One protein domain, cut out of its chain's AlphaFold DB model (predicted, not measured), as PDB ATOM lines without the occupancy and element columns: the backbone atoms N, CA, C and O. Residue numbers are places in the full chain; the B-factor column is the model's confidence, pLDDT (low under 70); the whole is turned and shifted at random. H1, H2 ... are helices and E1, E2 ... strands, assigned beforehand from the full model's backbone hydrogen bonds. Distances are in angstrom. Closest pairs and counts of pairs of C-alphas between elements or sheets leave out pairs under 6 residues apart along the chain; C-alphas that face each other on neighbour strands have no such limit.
ATOM      1  N   LYS A 353     220.242 220.478 161.786       47.12
ATOM      2  CA  LYS A 353     220.608 220.952 163.131       47.12
ATOM      3  C   LYS A 353     220.040 222.358 163.353       47.12
ATOM      4  O   LYS A 353     220.612 223.353 162.913       47.12
ATOM      5  N   THR A 354     218.934 222.462 164.084       49.44
ATOM      6  CA  THR A 354     218.408 223.750 164.561       49.44
ATOM      7  C   THR A 354     219.131 224.177 165.841       49.44
ATOM      8  O   THR A 354     219.041 223.499 166.867       49.44
ATOM      9  N   LEU A 355     219.815 225.324 165.829       56.53
ATOM     10  CA  LEU A 355     220.312 225.938 167.063       56.53
ATOM     11  C   LEU A 355     219.221 226.819 167.664       56.53
ATOM     12  O   LEU A 355     218.817 227.819 167.073       56.53
ATOM     13  N   LYS A 356     218.772 226.465 168.869       62.34
ATOM     14  CA  LYS A 356     217.913 227.327 169.685       62.34
ATOM     15  C   LYS A 356     218.785 228.175 170.606       62.34
ATOM     16  O   LYS A 356     219.511 227.638 171.445       62.34
ATOM     17  N   THR A 357     218.715 229.492 170.457       76.19
ATOM     18  CA  THR A 357     219.350 230.455 171.361       76.19
ATOM     19  C   THR A 357     218.276 231.185 172.157       76.19
ATOM     20  O   THR A 357     217.390 231.826 171.601       76.19
ATOM     21  N   THR A 358     218.346 231.073 173.483       81.12
ATOM     22  CA  THR A 358     217.384 231.687 174.410       81.12
ATOM     23  C   THR A 358     217.985 232.936 175.042       81.12
ATOM     24  O   THR A 358     219.073 232.864 175.627       81.12
ATOM     25  N   ASN A 359     217.284 234.070 174.954       85.62
ATOM     26  CA  ASN A 359     217.607 235.277 175.711       85.62
ATOM     27  C   ASN A 359     217.093 235.121 177.150       85.62
ATOM     28  O   ASN A 359     215.900 235.223 177.416       85.62
ATOM     29  N   TRP A 360     218.012 234.869 178.082       85.81
ATOM     30  CA  TRP A 360     217.671 234.560 179.472       85.81
ATOM     31  C   TRP A 360     217.192 235.766 180.290       85.81
ATOM     32  O   TRP A 360     216.500 235.550 181.279       85.81
ATOM     33  N   MET A 361     217.520 236.999 179.885       87.31
ATOM     34  CA  MET A 361     216.971 238.205 180.522       87.31
ATOM     35  C   MET A 361     215.505 238.373 180.125       87.31
ATOM     36  O   MET A 361     214.641 238.414 180.987       87.31
ATOM     37  N   LYS A 362     215.204 238.272 178.823       87.00
ATOM     38  CA  LYS A 362     213.818 238.282 178.335       87.00
ATOM     39  C   LYS A 362     212.983 237.141 178.936       87.00
ATOM     40  O   LYS A 362     211.820 237.338 179.261       87.00
ATOM     41  N   PHE A 363     213.569 235.949 179.093       89.56
ATOM     42  CA  PHE A 363     212.930 234.841 179.816       89.56
ATOM     43  C   PHE A 363     212.555 235.238 181.248       89.56
ATOM     44  O   PHE A 363     211.438 234.960 181.671       89.56
ATOM     45  N   TYR A 364     213.486 235.860 181.978       87.81
ATOM     46  CA  TYR A 364     213.273 236.287 183.358       87.81
ATOM     47  C   TYR A 364     212.128 237.299 183.452       87.81
ATOM     48  O   TYR A 364     211.240 237.113 184.278       87.81
ATOM     49  N   ASP A 365     212.107 238.300 182.567       86.69
ATOM     50  CA  ASP A 365     211.072 239.339 182.548       86.69
ATOM     51  C   ASP A 365     209.686 238.746 182.253       86.69
ATOM     52  O   ASP A 365     208.744 238.964 183.006       86.69
ATOM     53  N   ILE A 366     209.570 237.888 181.232       85.12
ATOM     54  CA  ILE A 366     208.301 237.215 180.905       85.12
ATOM     55  C   ILE A 366     207.841 236.315 182.057       85.12
ATOM     56  O   ILE A 366     206.672 236.329 182.436       85.12
ATOM     57  N   ALA A 367     208.750 235.523 182.631       85.44
ATOM     58  CA  ALA A 367     208.421 234.617 183.727       85.44
ATOM     59  C   ALA A 367     208.047 235.362 185.018       85.44
ATOM     60  O   ALA A 367     207.354 234.797 185.865       85.44
ATOM     61  N   LYS A 368     208.525 236.602 185.188       84.00
ATOM     62  CA  LYS A 368     208.194 237.472 186.320       84.00
ATOM     63  C   LYS A 368     206.774 238.023 186.199       84.00
ATOM     64  O   LYS A 368     206.096 238.092 187.213       84.00
ATOM     65  N   GLU A 369     206.322 238.366 184.998       77.69
ATOM     66  CA  GLU A 369     204.969 238.900 184.780       77.69
ATOM     67  C   GLU A 369     203.903 237.791 184.680       77.69
ATOM     68  O   GLU A 369     202.754 237.978 185.059       77.69
ATOM     69  N   ALA A 370     204.279 236.589 184.231       70.19
ATOM     70  CA  ALA A 370     203.357 235.474 183.984       70.19
ATOM     71  C   ALA A 370     202.923 234.685 185.243       70.19
ATOM     72  O   ALA A 370     202.514 233.525 185.136       70.19
ATOM     73  N   ILE A 371     203.066 235.247 186.448       62.59
ATOM     74  CA  ILE A 371     202.909 234.481 187.689       62.59
ATOM     75  C   ILE A 371     201.427 234.168 187.955       62.59
ATOM     76  O   ILE A 371     200.629 235.089 188.131       62.59
ATOM     77  N   PRO A 372     201.053 232.884 188.101       57.41
ATOM     78  CA  PRO A 372     199.788 232.532 188.722       57.41
ATOM     79  C   PRO A 372     199.851 232.993 190.181       57.41
ATOM     80  O   PRO A 372     200.771 232.603 190.907       57.41
ATOM     81  N   GLY A 373     198.914 233.852 190.597       58.59
ATOM     82  CA  GLY A 373     198.790 234.326 191.980       58.59
ATOM     83  C   GLY A 373     198.803 233.180 192.999       58.59
ATOM     84  O   GLY A 373     198.725 232.018 192.620       58.59
ATOM     85  N   ASN A 374     198.923 233.493 194.295       66.25
ATOM     86  CA  ASN A 374     199.075 232.499 195.365       66.25
ATOM     87  C   ASN A 374     198.013 231.379 195.265       66.25
ATOM     88  O   ASN A 374     196.872 231.610 195.668       66.25
ATOM     89  N   PRO A 375     198.345 230.190 194.722       71.00
ATOM     90  CA  PRO A 375     197.322 229.212 194.414       71.00
ATOM     91  C   PRO A 375     196.877 228.547 195.713       71.00
ATOM     92  O   PRO A 375     197.705 228.127 196.527       71.00
ATOM     93  N   SER A 376     195.564 228.451 195.908       77.44
ATOM     94  CA  SER A 376     194.998 227.623 196.967       77.44
ATOM     95  C   SER A 376     195.252 226.158 196.607       77.44
ATOM     96  O   SER A 376     194.823 225.701 195.550       77.44
ATOM     97  N   ILE A 377     196.021 225.451 197.437       84.44
ATOM     98  CA  ILE A 377     196.376 224.038 197.243       84.44
ATOM     99  C   ILE A 377     195.844 223.267 198.448       84.44
ATOM    100  O   ILE A 377     196.439 223.330 199.533       84.44
ATOM    101  N   ASN A 378     194.743 222.544 198.246       86.56
ATOM    102  CA  ASN A 378     194.057 221.783 199.293       86.56
ATOM    103  C   ASN A 378     193.987 220.282 198.981       86.56
ATOM    104  O   ASN A 378     193.814 219.476 199.893       86.56
ATOM    105  N   SER A 379     194.153 219.899 197.713       90.69
ATOM    106  CA  SER A 379     194.097 218.515 197.250       90.69
ATOM    107  C   SER A 379     195.326 218.111 196.426       90.69
ATOM    108  O   SER A 379     196.078 218.946 195.919       90.69
ATOM    109  N   THR A 380     195.525 216.802 196.235       89.75
ATOM    110  CA  THR A 380     196.577 216.282 195.342       89.75
ATOM    111  C   THR A 380     196.319 216.609 193.869       89.75
ATOM    112  O   THR A 380     197.276 216.699 193.104       89.75
ATOM    113  N   LYS A 381     195.054 216.815 193.468       90.00
ATOM    114  CA  LYS A 381     194.707 217.267 192.111       90.00
ATOM    115  C   LYS A 381     195.162 218.709 191.896       90.00
ATOM    116  O   LYS A 381     195.815 218.988 190.895       90.00
ATOM    117  N   ASP A 382     194.938 219.577 192.884       89.44
ATOM    118  CA  ASP A 382     195.377 220.978 192.844       89.44
ATOM    119  C   ASP A 382     196.904 221.063 192.706       89.44
ATOM    120  O   ASP A 382     197.426 221.900 191.971       89.44
ATOM    121  N   ILE A 383     197.639 220.164 193.378       90.50
ATOM    122  CA  ILE A 383     199.100 220.060 193.247       90.50
ATOM    123  C   ILE A 383     199.499 219.800 191.788       90.50
ATOM    124  O   ILE A 383     200.343 220.522 191.251       90.50
ATOM    125  N   ASP A 384     198.915 218.787 191.141       91.31
ATOM    126  CA  ASP A 384     199.241 218.449 189.750       91.31
ATOM    127  C   ASP A 384     198.842 219.578 188.780       91.31
ATOM    128  O   ASP A 384     199.606 219.907 187.868       91.31
ATOM    129  N   GLU A 385     197.700 220.234 189.000       88.88
ATOM    130  CA  GLU A 385     197.268 221.389 188.205       88.88
ATOM    131  C   GLU A 385     198.234 222.571 188.320       88.88
ATOM    132  O   GLU A 385     198.616 223.167 187.307       88.88
ATOM    133  N   VAL A 386     198.673 222.905 189.535       89.06
ATOM    134  CA  VAL A 386     199.646 223.981 189.756       89.06
ATOM    135  C   VAL A 386     200.995 223.628 189.126       89.06
ATOM    136  O   VAL A 386     201.615 224.488 188.500       89.06
ATOM    137  N   ILE A 387     201.440 222.369 189.202       90.12
ATOM    138  CA  ILE A 387     202.668 221.909 188.528       90.12
ATOM    139  C   ILE A 387     202.556 222.058 187.008       90.12
ATOM    140  O   ILE A 387     203.507 222.520 186.367       90.12
ATOM    141  N   ASN A 388     201.409 221.705 186.425       88.50
ATOM    142  CA  ASN A 388     201.163 221.860 184.994       88.50
ATOM    143  C   ASN A 388     201.167 223.340 184.586       88.50
ATOM    144  O   ASN A 388     201.820 223.693 183.605       88.50
ATOM    145  N   LYS A 389     200.542 224.221 185.380       87.19
ATOM    146  CA  LYS A 389     200.574 225.680 185.173       87.19
ATOM    147  C   LYS A 389     202.000 226.233 185.241       87.19
ATOM    148  O   LYS A 389     202.418 226.943 184.331       87.19
ATOM    149  N   ILE A 390     202.783 225.858 186.256       87.50
ATOM    150  CA  ILE A 390     204.199 226.251 186.384       87.50
ATOM    151  C   ILE A 390     205.004 225.783 185.166       87.50
ATOM    152  O   ILE A 390     205.791 226.545 184.603       87.50
ATOM    153  N   THR A 391     204.800 224.535 184.741       88.81
ATOM    154  CA  THR A 391     205.485 223.954 183.579       88.81
ATOM    155  C   THR A 391     205.139 224.720 182.304       88.81
ATOM    156  O   THR A 391     206.042 225.094 181.556       88.81
ATOM    157  N   ALA A 392     203.857 225.021 182.090       85.94
ATOM    158  CA  ALA A 392     203.386 225.798 180.950       85.94
ATOM    159  C   ALA A 392     203.982 227.212 180.937       85.94
ATOM    160  O   ALA A 392     204.515 227.627 179.912       85.94
ATOM    161  N   VAL A 393     203.989 227.920 182.072       86.12
ATOM    162  CA  VAL A 393     204.597 229.259 182.186       86.12
ATOM    163  C   VAL A 393     206.078 229.227 181.807       86.12
ATOM    164  O   VAL A 393     206.524 230.029 180.986       86.12
ATOM    165  N   ILE A 394     206.844 228.270 182.342       87.00
ATOM    166  CA  ILE A 394     208.277 228.145 182.041       87.00
ATOM    167  C   ILE A 394     208.500 227.858 180.550       87.00
ATOM    168  O   ILE A 394     209.360 228.484 179.930       87.00
ATOM    169  N   LEU A 395     207.743 226.931 179.960       87.12
ATOM    170  CA  LEU A 395     207.890 226.573 178.546       87.12
ATOM    171  C   LEU A 395     207.468 227.711 177.611       87.12
ATOM    172  O   LEU A 395     208.174 227.987 176.641       87.12
ATOM    173  N   THR A 396     206.377 228.413 177.916       83.94
ATOM    174  CA  THR A 396     205.923 229.586 177.159       83.94
ATOM    175  C   THR A 396     206.961 230.700 177.211       83.94
ATOM    176  O   THR A 396     207.355 231.213 176.161       83.94
ATOM    177  N   ALA A 397     207.500 231.002 178.396       85.44
ATOM    178  CA  ALA A 397     208.567 231.984 178.548       85.44
ATOM    179  C   ALA A 397     209.826 231.583 177.764       85.44
ATOM    180  O   ALA A 397     210.444 232.429 177.114       85.44
ATOM    181  N   ILE A 398     210.203 230.296 177.751       84.94
ATOM    182  CA  ILE A 398     211.312 229.793 176.921       84.94
ATOM    183  C   ILE A 398     211.009 230.001 175.440       84.94
ATOM    184  O   ILE A 398     211.869 230.503 174.719       84.94
ATOM    185  N   ASN A 399     209.816 229.641 174.972       82.00
ATOM    186  CA  ASN A 399     209.453 229.744 173.561       82.00
ATOM    187  C   ASN A 399     209.456 231.205 173.081       82.00
ATOM    188  O   ASN A 399     210.060 231.503 172.055       82.00
ATOM    189  N   GLN A 400     208.897 232.134 173.860       81.88
ATOM    190  CA  GLN A 400     208.852 233.568 173.531       81.88
ATOM    191  C   GLN A 400     210.211 234.285 173.649       81.88
ATOM    192  O   GLN A 400     210.422 235.367 173.081       81.88
ATOM    193  N   SER A 401     211.146 233.698 174.398       85.88
ATOM    194  CA  SER A 401     212.513 234.204 174.562       85.88
ATOM    195  C   SER A 401     213.548 233.489 173.690       85.88
ATOM    196  O   SER A 401     214.711 233.903 173.662       85.88
ATOM    197  N   SER A 402     213.152 232.443 172.960       83.12
ATOM    198  CA  SER A 402     214.044 231.656 172.108       83.12
ATOM    199  C   SER A 402     213.910 232.031 170.641       83.12
ATOM    200  O   SER A 402     212.812 232.139 170.109       83.12
ATOM    201  N   LYS A 403     215.049 232.160 169.962       75.44
ATOM    202  CA  LYS A 403     215.123 232.220 168.502       75.44
ATOM    203  C   LYS A 403     215.710 230.907 167.995       75.44
ATOM    204  O   LYS A 403     216.708 230.416 168.526       75.44
ATOM    205  N   ALA A 404     215.069 230.315 166.994       66.19
ATOM    206  CA  ALA A 404     215.562 229.122 166.322       66.19
ATOM    207  C   ALA A 404     216.256 229.553 165.029       66.19
ATOM    208  O   ALA A 404     215.619 230.127 164.152       66.19
ATOM    209  N   LYS A 405     217.562 229.300 164.919       57.53
ATOM    210  CA  LYS A 405     218.289 229.466 163.660       57.53
ATOM    211  C   LYS A 405     218.468 228.089 163.035       57.53
ATOM    212  O   LYS A 405     219.101 227.213 163.633       57.53
ATOM    213  N   ILE A 406     217.891 227.902 161.851       50.75
ATOM    214  CA  ILE A 406     218.211 226.761 160.994       50.75
ATOM    215  C   ILE A 406     219.620 227.025 160.462       50.75
ATOM    216  O   ILE A 406     219.879 228.081 159.882       50.75
ATOM    217  N   ILE A 407     220.560 226.128 160.752       51.22
ATOM    218  CA  ILE A 407     221.902 226.242 160.188       51.22
ATOM    219  C   ILE A 407     221.857 225.614 158.796       51.22
ATOM    220  O   ILE A 407     221.858 224.393 158.685       51.22
ATOM    221  N   THR A 571     217.087 217.603 178.845       83.94
ATOM    222  CA  THR A 571     215.787 217.796 179.502       83.94
ATOM    223  C   THR A 571     215.052 216.474 179.692       83.94
ATOM    224  O   THR A 571     215.271 215.519 178.949       83.94
ATOM    225  N   GLY A 572     214.172 216.424 180.692       83.62
ATOM    226  CA  GLY A 572     213.207 215.340 180.839       83.62
ATOM    227  C   GLY A 572     212.039 215.465 179.852       83.62
ATOM    228  O   GLY A 572     212.079 216.304 178.945       83.62
ATOM    229  N   PRO A 573     210.980 214.656 180.036       84.31
ATOM    230  CA  PRO A 573     209.739 214.754 179.263       84.31
ATOM    231  C   PRO A 573     209.049 216.120 179.375       84.31
ATOM    232  O   PRO A 573     208.357 216.528 178.454       84.31
ATOM    233  N   ASP A 574     209.291 216.843 180.473       80.81
ATOM    234  CA  ASP A 574     208.780 218.195 180.730       80.81
ATOM    235  C   ASP A 574     209.436 219.284 179.866       80.81
ATOM    236  O   ASP A 574     208.967 220.415 179.850       80.81
ATOM    237  N   GLY A 575     210.539 218.987 179.171       83.56
ATOM    238  CA  GLY A 575     211.212 219.946 178.292       83.56
ATOM    239  C   GLY A 575     211.907 221.112 179.008       83.56
ATOM    240  O   GLY A 575     212.482 221.965 178.334       83.56
ATOM    241  N   ILE A 576     211.922 221.155 180.346       84.62
ATOM    242  CA  ILE A 576     212.495 222.272 181.112       84.62
ATOM    243  C   ILE A 576     214.012 222.080 181.282       84.62
ATOM    244  O   ILE A 576     214.439 221.139 181.956       84.62
ATOM    245  N   PRO A 577     214.877 222.961 180.742       85.19
ATOM    246  CA  PRO A 577     216.324 222.867 180.920       85.19
ATOM    247  C   PRO A 577     216.777 223.354 182.299       85.19
ATOM    248  O   PRO A 577     216.226 224.296 182.864       85.19
ATOM    249  N   ASN A 578     217.883 222.793 182.803       83.25
ATOM    250  CA  ASN A 578     218.497 223.231 184.067       83.25
ATOM    251  C   ASN A 578     218.829 224.727 184.083       83.25
ATOM    252  O   ASN A 578     218.836 225.349 185.143       83.25
ATOM    253  N   LYS A 579     219.138 225.309 182.916       83.06
ATOM    254  CA  LYS A 579     219.416 226.741 182.806       83.06
ATOM    255  C   LYS A 579     218.169 227.596 183.061       83.06
ATOM    256  O   LYS A 579     218.310 228.624 183.707       83.06
ATOM    257  N   ALA A 580     216.978 227.140 182.661       83.69
ATOM    258  CA  ALA A 580     215.728 227.834 182.971       83.69
ATOM    259  C   ALA A 580     215.462 227.844 184.474       83.69
ATOM    260  O   ALA A 580     215.229 228.908 185.029       83.69
ATOM    261  N   LEU A 581     215.642 226.705 185.151       84.56
ATOM    262  CA  LEU A 581     215.464 226.605 186.604       84.56
ATOM    263  C   LEU A 581     216.395 227.537 187.399       84.56
ATOM    264  O   LEU A 581     216.041 227.975 188.487       84.56
ATOM    265  N   ARG A 582     217.577 227.868 186.856       82.44
ATOM    266  CA  ARG A 582     218.512 228.835 187.461       82.44
ATOM    267  C   ARG A 582     218.118 230.295 187.252       82.44
ATOM    268  O   ARG A 582     218.604 231.142 187.989       82.44
ATOM    269  N   MET A 583     217.306 230.573 186.239       84.00
ATOM    270  CA  MET A 583     216.855 231.914 185.864       84.00
ATOM    271  C   MET A 583     215.401 232.158 186.292       84.00
ATOM    272  O   MET A 583     214.769 233.082 185.798       84.00
ATOM    273  N   ILE A 584     214.847 231.311 187.165       85.25
ATOM    274  CA  ILE A 584     213.486 231.476 187.679       85.25
ATOM    275  C   ILE A 584     213.427 232.706 188.603       85.25
ATOM    276  O   ILE A 584     214.275 232.827 189.494       85.25
ATOM    277  N   PRO A 585     212.430 233.595 188.441       86.31
ATOM    278  CA  PRO A 585     212.251 234.744 189.320       86.31
ATOM    279  C   PRO A 585     211.841 234.323 190.745       86.31
ATOM    280  O   PRO A 585     211.192 233.284 190.919       86.31
ATOM    281  N   PRO A 586     212.162 235.129 191.779       84.25
ATOM    282  CA  PRO A 586     211.901 234.791 193.182       84.25
ATOM    283  C   PRO A 586     210.453 234.389 193.478       84.25
ATOM    284  O   PRO A 586     210.214 233.435 194.209       84.25
ATOM    285  N   ASN A 587     209.478 235.053 192.863       81.94
ATOM    286  CA  ASN A 587     208.064 234.768 193.103       81.94
ATOM    287  C   ASN A 587     207.655 233.365 192.619       81.94
ATOM    288  O   ASN A 587     206.952 232.634 193.319       81.94
ATOM    289  N   LEU A 588     208.143 232.954 191.444       83.38
ATOM    290  CA  LEU A 588     207.907 231.612 190.910       83.38
ATOM    291  C   LEU A 588     208.653 230.553 191.741       83.38
ATOM    292  O   LEU A 588     208.126 229.465 191.969       83.38
ATOM    293  N   LEU A 589     209.829 230.890 192.279       85.94
ATOM    294  CA  LEU A 589     210.542 230.043 193.239       85.94
ATOM    295  C   LEU A 589     209.733 229.824 194.528       85.94
ATOM    296  O   LEU A 589     209.655 228.698 195.025       85.94
ATOM    297  N   THR A 590     209.092 230.875 195.043       84.31
ATOM    298  CA  THR A 590     208.187 230.795 196.199       84.31
ATOM    299  C   THR A 590     206.985 229.898 195.903       84.31
ATOM    300  O   THR A 590     206.617 229.075 196.740       84.31
ATOM    301  N   CYS A 591     206.407 229.985 194.702       84.88
ATOM    302  CA  CYS A 591     205.313 229.107 194.279       84.88
ATOM    303  C   CYS A 591     205.748 227.630 194.225       84.88
ATOM    304  O   CYS A 591     205.116 226.777 194.845       84.88
ATOM    305  N   ILE A 592     206.889 227.328 193.591       87.38
ATOM    306  CA  ILE A 592     207.468 225.970 193.554       87.38
ATOM    307  C   ILE A 592     207.720 225.439 194.974       87.38
ATOM    308  O   ILE A 592     207.441 224.278 195.267       87.38
ATOM    309  N   THR A 593     208.210 226.295 195.871       86.81
ATOM    310  CA  THR A 593     208.448 225.941 197.277       86.81
ATOM    311  C   THR A 593     207.148 225.560 197.986       86.81
ATOM    312  O   THR A 593     207.094 224.529 198.653       86.81
ATOM    313  N   LYS A 594     206.077 226.346 197.809       86.25
ATOM    314  CA  LYS A 594     204.751 226.034 198.367       86.25
ATOM    315  C   LYS A 594     204.224 224.698 197.853       86.25
ATOM    316  O   LYS A 594     203.744 223.897 198.651       86.25
ATOM    317  N   VAL A 595     204.375 224.434 196.554       89.50
ATOM    318  CA  VAL A 595     204.012 223.147 195.946       89.50
ATOM    319  C   VAL A 595     204.781 222.005 196.602       89.50
ATOM    320  O   VAL A 595     204.160 221.043 197.036       89.50
ATOM    321  N   PHE A 596     206.106 222.104 196.751       90.62
ATOM    322  CA  PHE A 596     206.893 221.051 197.404       90.62
ATOM    323  C   PHE A 596     206.477 220.821 198.856       90.62
ATOM    324  O   PHE A 596     206.363 219.671 199.274       90.62
ATOM    325  N   ASN A 597     206.202 221.887 199.606       88.25
ATOM    326  CA  ASN A 597     205.721 221.772 200.980       88.25
ATOM    327  C   ASN A 597     204.360 221.069 201.034       88.25
ATOM    328  O   ASN A 597     204.164 220.185 201.859       88.25
ATOM    329  N   LYS A 598     203.447 221.391 200.114       89.75
ATOM    330  CA  LYS A 598     202.155 220.707 199.997       89.75
ATOM    331  C   LYS A 598     202.315 219.248 199.571       89.75
ATOM    332  O   LYS A 598     201.663 218.391 200.155       89.75
ATOM    333  N   CYS A 599     203.227 218.930 198.653       91.31
ATOM    334  CA  CYS A 599     203.552 217.540 198.326       91.31
ATOM    335  C   CYS A 599     204.033 216.766 199.561       91.31
ATOM    336  O   CYS A 599     203.590 215.642 199.774       91.31
ATOM    337  N   LEU A 600     204.893 217.365 200.393       89.12
ATOM    338  CA  LEU A 600     205.364 216.743 201.634       89.12
ATOM    339  C   LEU A 600     204.221 216.546 202.637       89.12
ATOM    340  O   LEU A 600     204.092 215.454 203.179       89.12
ATOM    341  N   LEU A 601     203.376 217.562 202.837       88.31
ATOM    342  CA  LEU A 601     202.228 217.517 203.752       88.31
ATOM    343  C   LEU A 601     201.190 216.460 203.349       88.31
ATOM    344  O   LEU A 601     200.667 215.758 204.203       88.31
ATOM    345  N   HIS A 602     200.908 216.326 202.052       87.75
ATOM    346  CA  HIS A 602     199.949 215.348 201.527       87.75
ATOM    347  C   HIS A 602     200.576 213.974 201.228       87.75
ATOM    348  O   HIS A 602     199.930 213.132 200.607       87.75
ATOM    349  N   HIS A 603     201.840 213.757 201.609       91.62
ATOM    350  CA  HIS A 603     202.606 212.539 201.324       91.62
ATOM    351  C   HIS A 603     202.605 212.172 199.827       91.62
ATOM    352  O   HIS A 603     202.609 211.004 199.452       91.62
TER     353      HIS A 603
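AT A GLANCE: This is residues 353 to 407 and 571 to 603 of the 777 residues of the protein "Putative RNA-directed DNA polymerase from transposon X-element" of Araneus ventricosus (UniProt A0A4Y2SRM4). One long helix, H2, forms the backbone of an elongated shape; H4 lies side by side with its first part, H1 crosses its last part at a slant, and the short H3 is near H1 and H2. At one end of the longest axis, H2 leads directly into E2, which pairs with E1 as a small two-stranded ribbon. The printed part has 88 residues, with four named helices and two named strands in the order E1, H1, H2, E2, H3, H4; the sheet, E1 - E2, is antiparallel and the class is mostly helix. The whole is only just compact, close to loose, with a radius of gyration of the C-alphas of 14.3 A, and the C-alphas span 48 by 25 by 17 A.

IN THESE COORDINATES: E1 is residues 354 to 358, 12.7 A from first to last C-alpha, beginning at C-alpha 354 at (218.408, 223.750, 164.561). H1 is residues 360 to 369, 14.4 A. H2, residues 380 to 401, is the longest helix at 31.7 A and begins at C-alpha 380 at (196.577, 216.282, 195.342). E2 is residues 402 to 406, 12.8 A. Beyond the cut, H3 is residues 578 to 582, 6.6 A, and H4 is residues 586 to 601, 22.4 A, ending at C-alpha 601 at (202.228, 217.517, 203.752).

HOW THE PARTS SIT: E1 and E2 are antiparallel neighbours, their directions at 158 degrees; N 357 and O 403 are within hydrogen-bond range at 2.9 A, and so are N 355 and O 405 at 3.0 A. H1 and H2 form a helical hairpin: they touch, opposite ways at a steep tilt of 45 degrees, with the C-alphas of Phe 363 and Ser 401 closest at 5.3 A. H2 touches H1 with its residues 393 to 401 alone. With residues 380 to 390 alone, H2 touches H4, opposite ways at a shallow tilt of 25 degrees; the closest C-alphas are those of Ile 383 and Val 595, 6.4 A. H1 and H4 only just touch, only at their ends, with 3 pairs of C-alphas within 8 A; the closest are Lys 368 and Asn 587, 7.3 A. H3 is close to but not clearly touching H2, where the C-alphas of Ile 394 and Ala 580 are closest at 7.5 A. H3 and H4 are apart. In H1, H2, H3 and H4 every O i to N i+4 pair is within hydrogen-bond range.

THE WHOLE: The two C-alphas farthest apart, those of Ile 407 and Leu 601, are 48.6 A apart. Residues 408 to 570 are not printed, and C-alphas 407 and 571 are 21.9 A apart across this cut. Of the links that are printed whole, none is long. The mean pLDDT of the printed part is 81.5; residues 353 to 356, 371 to 374 and 404 to 407 are under 70.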